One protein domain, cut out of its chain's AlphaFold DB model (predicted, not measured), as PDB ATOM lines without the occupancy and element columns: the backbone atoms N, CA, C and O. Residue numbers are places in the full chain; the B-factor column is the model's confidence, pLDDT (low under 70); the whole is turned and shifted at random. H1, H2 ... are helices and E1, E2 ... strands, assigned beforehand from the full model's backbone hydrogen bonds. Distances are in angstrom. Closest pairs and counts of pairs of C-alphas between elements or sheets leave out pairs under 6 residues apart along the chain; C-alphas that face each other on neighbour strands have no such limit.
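Overview. This is residues 159 to 225 of the 225 residues of an uncharacterized protein of uncultured bacterium (UniProt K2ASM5). A small wall of four strands, a meander of three strands with the short E4 added beside E3, has the single helix H1 over one face and no named helix on the other. H1 links E3 to E4 across that face, and the length of the domain runs roughly along E2, from the loop of residues 173 to 179 to the turn at residues 188 and 189. The printed part has 67 residues, with three named strands, one named helix and a fourth named strand along the chain; the sheet is mixed, in the order E1, E2, E3, E4. The class is mixed, helices and strands, in two layers, a helix on one face of a sheet. The whole is compact, with a radius of gyration of the C-alphas of 11.6 A, and rounded, spanning 34 by 27 by 24 A.

Arrangement. The inner strand E2, residues 180 to 187, and the edge strand E1, residues 168 to 172, form an antiparallel hairpin at 161 degrees; N 169 and O 184 are 2.9 A apart, within hydrogen-bond range. E2 and E3, residues 190 to 195, form a second antiparallel hairpin, at 158 degrees, with N 192 and O 185 2.7 A apart. E1, E2 and E3 are a meander, each strand the antiparallel neighbour of the one before. The other edge strand, E4, residues 219 to 221, is parallel to E3 at 30 degrees, with N 220 and O 191 2.8 A apart. E1 and E4 are apart. From edge to edge the strands' lines turn by 64 degrees. H1, residues 200 to 212, is on the sheet at a height over the sheet of 8.8 A. It is over E2 and, only just, over E3, with 3 of its C-alphas falling on E3. On the local plane it runs slantwise to the strands, at 35 degrees to E2. The closest C-alphas of H1 and E3 are those of Val 203 and Pro 195, 6.5 A apart; those of H1 and E4 are Ile 210 and Val 219, 7.7 A apart. E3, H1 and E4 are a strand-helix-strand unit, two parallel neighbour strands with a helix between, and its crossover is right-handed. In H1 every O i to N i+4 pair is within hydrogen-bond range.

Along the chain. E2 is the longest strand by residues, 20.5 A from C-alpha 180 to C-alpha 187; E3 measures 16.2 A, E1 13.7 A and E4 6.2 A. E1 begins at C-alpha 168, (-35.544, -5.077, 30.967). H1 measures 18.5 A and begins at C-alpha 200, (-46.995, 10.473, 42.159). E4 ends at C-alpha 221, (-39.618, 8.774, 31.554).

Size, cuts and confidence. The two C-alphas farthest apart, those of Val 176 and Ser 188, are 34.9 A apart. The printed part has no cut, and none of its links is long. The mean pLDDT of the printed part is 71.2; 28 residues are under 70, among them residues 162 to 167, 174 to 178 and 213 to 219.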
ATOM      1  N   TYR A 159     -34.247  -0.201  46.688       77.88
ATOM      2  CA  TYR A 159     -35.140  -0.799  45.697       77.88
ATOM      3  C   TYR A 159     -34.811  -2.275  45.481       77.88
ATOM      4  O   TYR A 159     -33.654  -2.681  45.350       77.88
ATOM      5  N   ARG A 160     -35.853  -3.099  45.366       79.25
ATOM      6  CA  ARG A 160     -35.693  -4.494  44.957       79.25
ATOM      7  C   ARG A 160     -35.511  -4.545  43.444       79.25
ATOM      8  O   ARG A 160     -36.448  -4.233  42.710       79.25
ATOM      9  N   VAL A 161     -34.332  -4.973  42.995       75.94
ATOM     10  CA  VAL A 161     -33.998  -5.157  41.575       75.94
ATOM     11  C   VAL A 161     -33.762  -6.651  41.289       75.94
ATOM     12  O   VAL A 161     -32.965  -7.269  41.999       75.94
ATOM     13  N   PRO A 162     -34.434  -7.260  40.291       69.00
ATOM     14  CA  PRO A 162     -34.204  -8.648  39.902       69.00
ATOM     15  C   PRO A 162     -32.765  -8.862  39.427       69.00
ATOM     16  O   PRO A 162     -32.193  -8.027  38.733       69.00
ATOM     17  N   SER A 163     -32.185 -10.011  39.759       55.53
ATOM     18  CA  SER A 163     -30.774 -10.324  39.508       55.53
ATOM     19  C   SER A 163     -30.424 -10.695  38.057       55.53
ATOM     20  O   SER A 163     -29.247 -10.893  37.778       55.53
ATOM     21  N   PHE A 164     -31.394 -10.816  37.138       54.16
ATOM     22  CA  PHE A 164     -31.205 -11.660  35.943       54.16
ATOM     23  C   PHE A 164     -31.436 -11.055  34.551       54.16
ATOM     24  O   PHE A 164     -31.307 -11.798  33.581       54.16
ATOM     25  N   THR A 165     -31.696  -9.759  34.367       53.56
ATOM     26  CA  THR A 165     -31.947  -9.251  33.001       53.56
ATOM     27  C   THR A 165     -31.323  -7.889  32.719       53.56
ATOM     28  O   THR A 165     -31.635  -6.904  33.375       53.56
ATOM     29  N   LEU A 166     -30.453  -7.853  31.698       58.16
ATOM     30  CA  LEU A 166     -29.670  -6.683  31.263       58.16
ATOM     31  C   LEU A 166     -30.449  -5.698  30.372       58.16
ATOM     32  O   LEU A 166     -29.992  -4.587  30.135       58.16
ATOM     33  N   GLU A 167     -31.609  -6.100  29.853       67.38
ATOM     34  CA  GLU A 167     -32.342  -5.312  28.849       67.38
ATOM     35  C   GLU A 167     -33.700  -4.814  29.350       67.38
ATOM     36  O   GLU A 167     -34.207  -3.800  28.869       67.38
ATOM     37  N   LYS A 168     -34.278  -5.480  30.355       73.12
ATOM     38  CA  LYS A 168     -35.544  -5.077  30.967       73.12
ATOM     39  C   LYS A 168     -35.654  -5.589  32.398       73.12
ATOM     40  O   LYS A 168     -35.419  -6.773  32.638       73.12
ATOM     41  N   PHE A 169     -36.045  -4.734  33.337       75.19
ATOM     42  CA  PHE A 169     -36.303  -5.143  34.718       75.19
ATOM     43  C   PHE A 169     -37.353  -4.260  35.389       75.19
ATOM     44  O   PHE A 169     -37.457  -3.074  35.096       75.19
ATOM     45  N   SER A 170     -38.104  -4.838  36.322       79.56
ATOM     46  CA  SER A 170     -39.055  -4.110  37.167       79.56
ATOM     47  C   SER A 170     -38.422  -3.845  38.523       79.56
ATOM     48  O   SER A 170     -37.827  -4.750  39.106       79.56
ATOM     49  N   ILE A 171     -38.567  -2.634  39.051       82.38
ATOM     50  CA  ILE A 171     -38.159  -2.313  40.419       82.38
ATOM     51  C   ILE A 171     -39.351  -2.331  41.362       82.38
ATOM     52  O   ILE A 171     -40.441  -1.871  41.017       82.38
ATOM     53  N   GLY A 172     -39.129  -2.835  42.570       79.75
ATOM     54  CA  GLY A 172     -40.111  -2.823  43.649       79.75
ATOM     55  C   GLY A 172     -39.669  -1.967  44.829       79.75
ATOM     56  O   GLY A 172     -38.473  -1.772  45.056       79.75
ATOM     57  N   SER A 173     -40.638  -1.488  45.605       75.31
ATOM     58  CA  SER A 173     -40.369  -0.897  46.921       75.31
ATOM     59  C   SER A 173     -39.808  -1.944  47.896       75.31
ATOM     60  O   SER A 173     -40.182  -3.120  47.840       75.31
ATOM     61  N   SER A 174     -38.914  -1.530  48.801       65.31
ATOM     62  CA  SER A 174     -38.530  -2.341  49.963       65.31
ATOM     63  C   SER A 174     -39.697  -2.414  50.945       65.31
ATOM     64  O   SER A 174     -40.031  -1.418  51.587       65.31
ATOM     65  N   GLY A 175     -40.318  -3.585  51.076       59.84
ATOM     66  CA  GLY A 175     -41.405  -3.837  52.022       59.84
ATOM     67  C   GLY A 175     -41.915  -5.279  51.952       59.84
ATOM     68  O   GLY A 175     -41.578  -6.015  51.025       59.84
ATOM     69  N   VAL A 176     -42.737  -5.678  52.935       51.47
ATOM     70  CA  VAL A 176     -43.335  -7.033  53.044       51.47
ATOM     71  C   VAL A 176     -44.187  -7.381  51.815       51.47
ATOM     72  O   VAL A 176     -44.224  -8.530  51.385       51.47
ATOM     73  N   LEU A 177     -44.811  -6.373  51.204       58.31
ATOM     74  CA  LEU A 177     -45.437  -6.456  49.889       58.31
ATOM     75  C   LEU A 177     -44.605  -5.614  48.923       58.31
ATOM     76  O   LEU A 177     -44.706  -4.388  48.920       58.31
ATOM     77  N   SER A 178     -43.746  -6.256  48.130       64.69
ATOM     78  CA  SER A 178     -42.967  -5.557  47.107       64.69
ATOM     79  C   SER A 178     -43.885  -5.147  45.957       64.69
ATOM     80  O   SER A 178     -44.117  -5.929  45.034       64.69
ATOM     81  N   TRP A 179     -44.419  -3.929  46.022       72.06
ATOM     82  CA  TRP A 179     -45.208  -3.358  44.934       72.06
ATOM     83  C   TRP A 179     -44.280  -2.850  43.828       72.06
ATOM     84  O   TRP A 179     -43.296  -2.167  44.153       72.06
ATOM     85  N   PRO A 180     -44.561  -3.167  42.549       76.56
ATOM     86  CA  PRO A 180     -43.800  -2.632  41.430       76.56
ATOM     87  C   PRO A 180     -43.950  -1.109  41.394       76.56
ATOM     88  O   PRO A 180     -45.046  -0.581  41.544       76.56
ATOM     89  N   VAL A 181     -42.829  -0.410  41.229       81.38
ATOM     90  CA  VAL A 181     -42.760   1.058  41.187       81.38
ATOM     91  C   VAL A 181     -42.539   1.537  39.759       81.38
ATOM     92  O   VAL A 181     -43.154   2.513  39.329       81.38
ATOM     93  N   ALA A 182     -41.667   0.856  39.016       80.81
ATOM     94  CA  ALA A 182     -41.397   1.169  37.624       80.81
ATOM     95  C   ALA A 182     -40.752  -0.005  36.879       80.81
ATOM     96  O   ALA A 182     -40.062  -0.827  37.480       80.81
ATOM     97  N   ASP A 183     -40.920  -0.013  35.561       82.62
ATOM     98  CA  ASP A 183     -40.142  -0.820  34.629       82.62
ATOM     99  C   ASP A 183     -39.029   0.011  34.006       82.62
ATOM    100  O   ASP A 183     -39.250   1.132  33.546       82.62
ATOM    101  N   PHE A 184     -37.851  -0.586  33.923       81.62
ATOM    102  CA  PHE A 184     -36.746  -0.123  33.108       81.62
ATOM    103  C   PHE A 184     -36.633  -0.989  31.865       81.62
ATOM    104  O   PHE A 184     -36.682  -2.216  31.943       81.62
ATOM    105  N   GLU A 185     -36.435  -0.346  30.724       78.06
ATOM    106  CA  GLU A 185     -36.174  -1.012  29.451       78.06
ATOM    107  C   GLU A 185     -35.033  -0.293  28.731       78.06
ATOM    108  O   GLU A 185     -35.126   0.906  28.461       78.06
ATOM    109  N   ALA A 186     -33.948  -1.002  28.434       70.94
ATOM    110  CA  ALA A 186     -32.844  -0.463  27.655       70.94
ATOM    111  C   ALA A 186     -33.171  -0.576  26.160       70.94
ATOM    112  O   ALA A 186     -33.386  -1.664  25.634       70.94
ATOM    113  N   ARG A 187     -33.198   0.558  25.456       68.50
ATOM    114  CA  ARG A 187     -33.416   0.647  24.008       68.50
ATOM    115  C   ARG A 187     -32.338   1.521  23.390       68.50
ATOM    116  O   ARG A 187     -32.263   2.711  23.680       68.50
ATOM    117  N   SER A 188     -31.493   0.934  22.545       66.94
ATOM    118  CA  SER A 188     -30.493   1.674  21.756       66.94
ATOM    119  C   SER A 188     -29.603   2.617  22.590       66.94
ATOM    120  O   SER A 188     -29.310   3.736  22.178       66.94
ATOM    121  N   GLY A 189     -29.187   2.184  23.789       59.94
ATOM    122  CA  GLY A 189     -28.337   2.967  24.702       59.94
ATOM    123  C   GLY A 189     -29.071   3.994  25.578       59.94
ATOM    124  O   GLY A 189     -28.424   4.729  26.325       59.94
ATOM    125  N   VAL A 190     -30.404   4.023  25.513       67.19
ATOM    126  CA  VAL A 190     -31.286   4.854  26.338       67.19
ATOM    127  C   VAL A 190     -32.151   3.947  27.213       67.19
ATOM    128  O   VAL A 190     -32.746   2.983  26.741       67.19
ATOM    129  N   PHE A 191     -32.232   4.242  28.501       71.19
ATOM    130  CA  PHE A 191     -33.167   3.624  29.429       71.19
ATOM    131  C   PHE A 191     -34.528   4.283  29.297       71.19
ATOM    132  O   PHE A 191     -34.650   5.501  29.230       71.19
ATOM    133  N   THR A 192     -35.571   3.479  29.322       75.94
ATOM    134  CA  THR A 192     -36.945   3.951  29.397       75.94
ATOM    135  C   THR A 192     -37.492   3.584  30.764       75.94
ATOM    136  O   THR A 192     -37.530   2.402  31.093       75.94
ATOM    137  N   LEU A 193     -37.892   4.582  31.553       79.75
ATOM    138  CA  LEU A 193     -38.544   4.410  32.849       79.75
ATOM    139  C   LEU A 193     -40.064   4.469  32.658       79.75
ATOM    140  O   LEU A 193     -40.594   5.500  32.235       79.75
ATOM    141  N   ARG A 194     -40.775   3.393  32.996       84.00
ATOM    142  CA  ARG A 194     -42.241   3.314  32.932       84.00
ATOM    143  C   ARG A 194     -42.824   3.161  34.336       84.00
ATOM    144  O   ARG A 194     -42.663   2.093  34.920       84.00
ATOM    145  N   PRO A 195     -43.483   4.184  34.896       81.00
ATOM    146  CA  PRO A 195     -44.094   4.086  36.220       81.00
ATOM    147  C   PRO A 195     -45.185   3.007  36.284       81.00
ATOM    148  O   PRO A 195     -45.978   2.880  35.354       81.00
ATOM    149  N   PHE A 196     -45.257   2.273  37.396       76.12
ATOM    150  CA  PHE A 196     -46.238   1.211  37.645       76.12
ATOM    151  C   PHE A 196     -47.202   1.624  38.748       76.12
ATOM    152  O   PHE A 196     -46.827   1.512  39.907       76.12
ATOM    153  N   GLY A 197     -48.407   2.114  38.412       66.88
ATOM    154  CA  GLY A 197     -49.525   2.349  39.356       66.88
ATOM    155  C   GLY A 197     -49.186   3.072  40.673       66.88
ATOM    156  O   GLY A 197     -49.964   3.031  41.622       66.88
ATOM    157  N   GLY A 198     -47.999   3.667  40.759       64.62
ATOM    158  CA  GLY A 198     -47.362   4.083  41.991       64.62
ATOM    159  C   GLY A 198     -47.798   5.484  42.349       64.62
ATOM    160  O   GLY A 198     -48.303   6.239  41.516       64.62
ATOM    161  N   THR A 199     -47.583   5.867  43.603       70.94
ATOM    162  CA  THR A 199     -47.918   7.231  44.013       70.94
ATOM    163  C   THR A 199     -47.087   8.233  43.209       70.94
ATOM    164  O   THR A 199     -45.890   8.031  42.987       70.94
ATOM    165  N   LYS A 200     -47.698   9.361  42.822       74.25
ATOM    166  CA  LYS A 200     -46.995  10.473  42.159       74.25
ATOM    167  C   LYS A 200     -45.702  10.848  42.901       74.25
ATOM    168  O   LYS A 200     -44.682  11.088  42.269       74.25
ATOM    169  N   ALA A 201     -45.721  10.806  44.236       77.75
ATOM    170  CA  ALA A 201     -44.558  11.065  45.084       77.75
ATOM    171  C   ALA A 201     -43.402  10.063  44.883       77.75
ATOM    172  O   ALA A 201     -42.248  10.477  44.798       77.75
ATOM    173  N   GLN A 202     -43.679   8.759  44.775       75.88
ATOM    174  CA  GLN A 202     -42.640   7.749  44.527       75.88
ATOM    175  C   GLN A 202     -42.013   7.895  43.139       75.88
ATOM    176  O   GLN A 202     -40.802   7.737  42.995       75.88
ATOM    177  N   VAL A 203     -42.827   8.226  42.134       76.38
ATOM    178  CA  VAL A 203     -42.350   8.455  40.766       76.38
ATOM    179  C   VAL A 203     -41.452   9.689  40.705       76.38
ATOM    180  O   VAL A 203     -40.369   9.619  40.130       76.38
ATOM    181  N   GLU A 204     -41.849  10.798  41.334       81.12
ATOM    182  CA  GLU A 204     -41.019  12.009  41.398       81.12
ATOM    183  C   GLU A 204     -39.725  11.784  42.194       81.12
ATOM    184  O   GLU A 204     -38.657  12.198  41.746       81.12
ATOM    185  N   LYS A 205     -39.769  11.039  43.310       81.69
ATOM    186  CA  LYS A 205     -38.556  10.653  44.052       81.69
ATOM    187  C   LYS A 205     -37.574   9.880  43.165       81.69
ATOM    188  O   LYS A 205     -36.377  10.157  43.184       81.69
ATOM    189  N   LEU A 206     -38.077   8.933  42.374       80.19
ATOM    190  CA  LEU A 206     -37.255   8.132  41.469       80.19
ATOM    191  C   LEU A 206     -36.661   8.966  40.325       80.19
ATOM    192  O   LEU A 206     -35.504   8.765  39.965       80.19
ATOM    193  N   LYS A 207     -37.420   9.922  39.777       80.69
ATOM    194  CA  LYS A 207     -36.913  10.865  38.769       80.69
ATOM    195  C   LYS A 207     -35.770  11.719  39.314       80.69
ATOM    196  O   LYS A 207     -34.700  11.725  38.714       80.69
ATOM    197  N   LEU A 208     -35.972  12.365  40.466       81.69
ATOM    198  CA  LEU A 208     -34.957  13.208  41.111       81.69
ATOM    199  C   LEU A 208     -33.678  12.423  41.425       81.69
ATOM    200  O   LEU A 208     -32.572  12.927  41.254       81.69
ATOM    201  N   PHE A 209     -33.823  11.166  41.844       81.00
ATOM    202  CA  PHE A 209     -32.690  10.268  42.038       81.00
ATOM    203  C   PHE A 209     -31.936   9.986  40.729       81.00
ATOM    204  O   PHE A 209     -30.719  10.099  40.667       81.00
ATOM    205  N   ILE A 210     -32.637   9.657  39.645       78.50
ATOM    206  CA  ILE A 210     -32.001   9.416  38.341       78.50
ATOM    207  C   ILE A 210     -31.293  10.677  37.816       78.50
ATOM    208  O   ILE A 210     -30.218  10.589  37.214       78.50
ATOM    209  N   GLU A 211     -31.877  11.851  38.054       77.69
ATOM    210  CA  GLU A 211     -31.273  13.145  37.742       77.69
ATOM    211  C   GLU A 211     -29.999  13.393  38.555       77.69
ATOM    212  O   GLU A 211     -28.992  13.801  37.974       77.69
ATOM    213  N   SER A 212     -29.992  13.070  39.855       70.12
ATOM    214  CA  SER A 212     -28.808  13.228  40.712       70.12
ATOM    215  C   SER A 212     -27.644  12.315  40.305       70.12
ATOM    216  O   SER A 212     -26.483  12.673  40.497       70.12
ATOM    217  N   LEU A 213     -27.927  11.179  39.655       68.44
ATOM    218  CA  LEU A 213     -26.911  10.308  39.049       68.44
ATOM    219  C   LEU A 213     -26.327  10.859  37.730       68.44
ATOM    220  O   LEU A 213     -25.436  10.233  37.142       68.44
ATOM    221  N   GLY A 214     -26.841  11.988  37.225       67.06
ATOM    222  CA  GLY A 214     -26.456  12.567  35.936       67.06
ATOM    223  C   GLY A 214     -26.918  11.741  34.729       67.06
ATOM    224  O   GLY A 214     -26.398  11.908  33.626       67.06
ATOM    225  N   LEU A 215     -27.884  10.833  34.921       67.81
ATOM    226  CA  LEU A 215     -28.349   9.888  33.898       67.81
ATOM    227  C   LEU A 215     -29.528  10.409  33.064       67.81
ATOM    228  O   LEU A 215     -29.929   9.750  32.109       67.81
ATOM    229  N   CYS A 216     -30.066  11.591  33.374       64.69
ATOM    230  CA  CYS A 216     -31.310  12.122  32.801       64.69
ATOM    231  C   CYS A 216     -31.353  12.143  31.261       64.69
ATOM    232  O   CYS A 216     -32.366  11.784  30.671       64.69
ATOM    233  N   LYS A 217     -30.241  12.454  30.580       66.12
ATOM    234  CA  LYS A 217     -30.158  12.446  29.100       66.12
ATOM    235  C   LYS A 217     -30.283  11.050  28.480       66.12
ATOM    236  O   LYS A 217     -30.425  10.921  27.269       66.12
ATOM    237  N   ARG A 218     -30.179  10.009  29.303       64.69
ATOM    238  CA  ARG A 218     -30.276   8.600  28.922       64.69
ATOM    239  C   ARG A 218     -31.439   7.896  29.588       64.69
ATOM    240  O   ARG A 218     -31.557   6.699  29.386       64.69
ATOM    241  N   VAL A 219     -32.277   8.591  30.354       63.81
ATOM    242  CA  VAL A 219     -33.487   8.012  30.930       63.81
ATOM    243  C   VAL A 219     -34.697   8.777  30.419       63.81
ATOM    244  O   VAL A 219     -34.954   9.907  30.822       63.81
ATOM    245  N   VAL A 220     -35.463   8.149  29.535       70.38
ATOM    246  CA  VAL A 220     -36.741   8.671  29.054       70.38
ATOM    247  C   VAL A 220     -37.834   8.185  29.992       70.38
ATOM    248  O   VAL A 220     -38.100   6.987  30.078       70.38
ATOM    249  N   VAL A 221     -38.480   9.108  30.696       68.50
ATOM    250  CA  VAL A 221     -39.618   8.774  31.554       68.50
ATOM    251  C   VAL A 221     -40.891   8.796  30.720       68.50
ATOM    252  O   VAL A 221     -41.293   9.849  30.226       68.50
ATOM    253  N   LEU A 222     -41.532   7.640  30.555       70.94
ATOM    254  CA  LEU A 222     -42.840   7.581  29.907       70.94
ATOM    255  C   LEU A 222     -43.916   8.079  30.870       70.94
ATOM    256  O   LEU A 222     -43.830   7.876  32.084       70.94
ATOM    257  N   LYS A 223     -44.949   8.727  30.322       59.84
ATOM    258  CA  LYS A 223     -46.137   9.084  31.101       59.84
ATOM    259  C   LYS A 223     -46.766   7.804  31.659       59.84
ATOM    260  O   LYS A 223     -46.900   6.820  30.936       59.84
ATOM    261  N   SER A 224     -47.126   7.834  32.941       54.94
ATOM    262  CA  SER A 224     -48.005   6.827  33.531       54.94
ATOM    263  C   SER A 224     -49.351   6.875  32.807       54.94
ATOM    264  O   SER A 224     -49.865   7.974  32.581       54.94
ATOM    265  N   TYR A 225     -49.884   5.711  32.441       50.09
ATOM    266  CA  TYR A 225     -51.300   5.583  32.097       50.09
ATOM    267  C   TYR A 225     -52.144   5.648  33.367       50.09
ATOM    268  O   TYR A 225     -51.672   5.111  34.397       50.09
TER     269      TYR A 225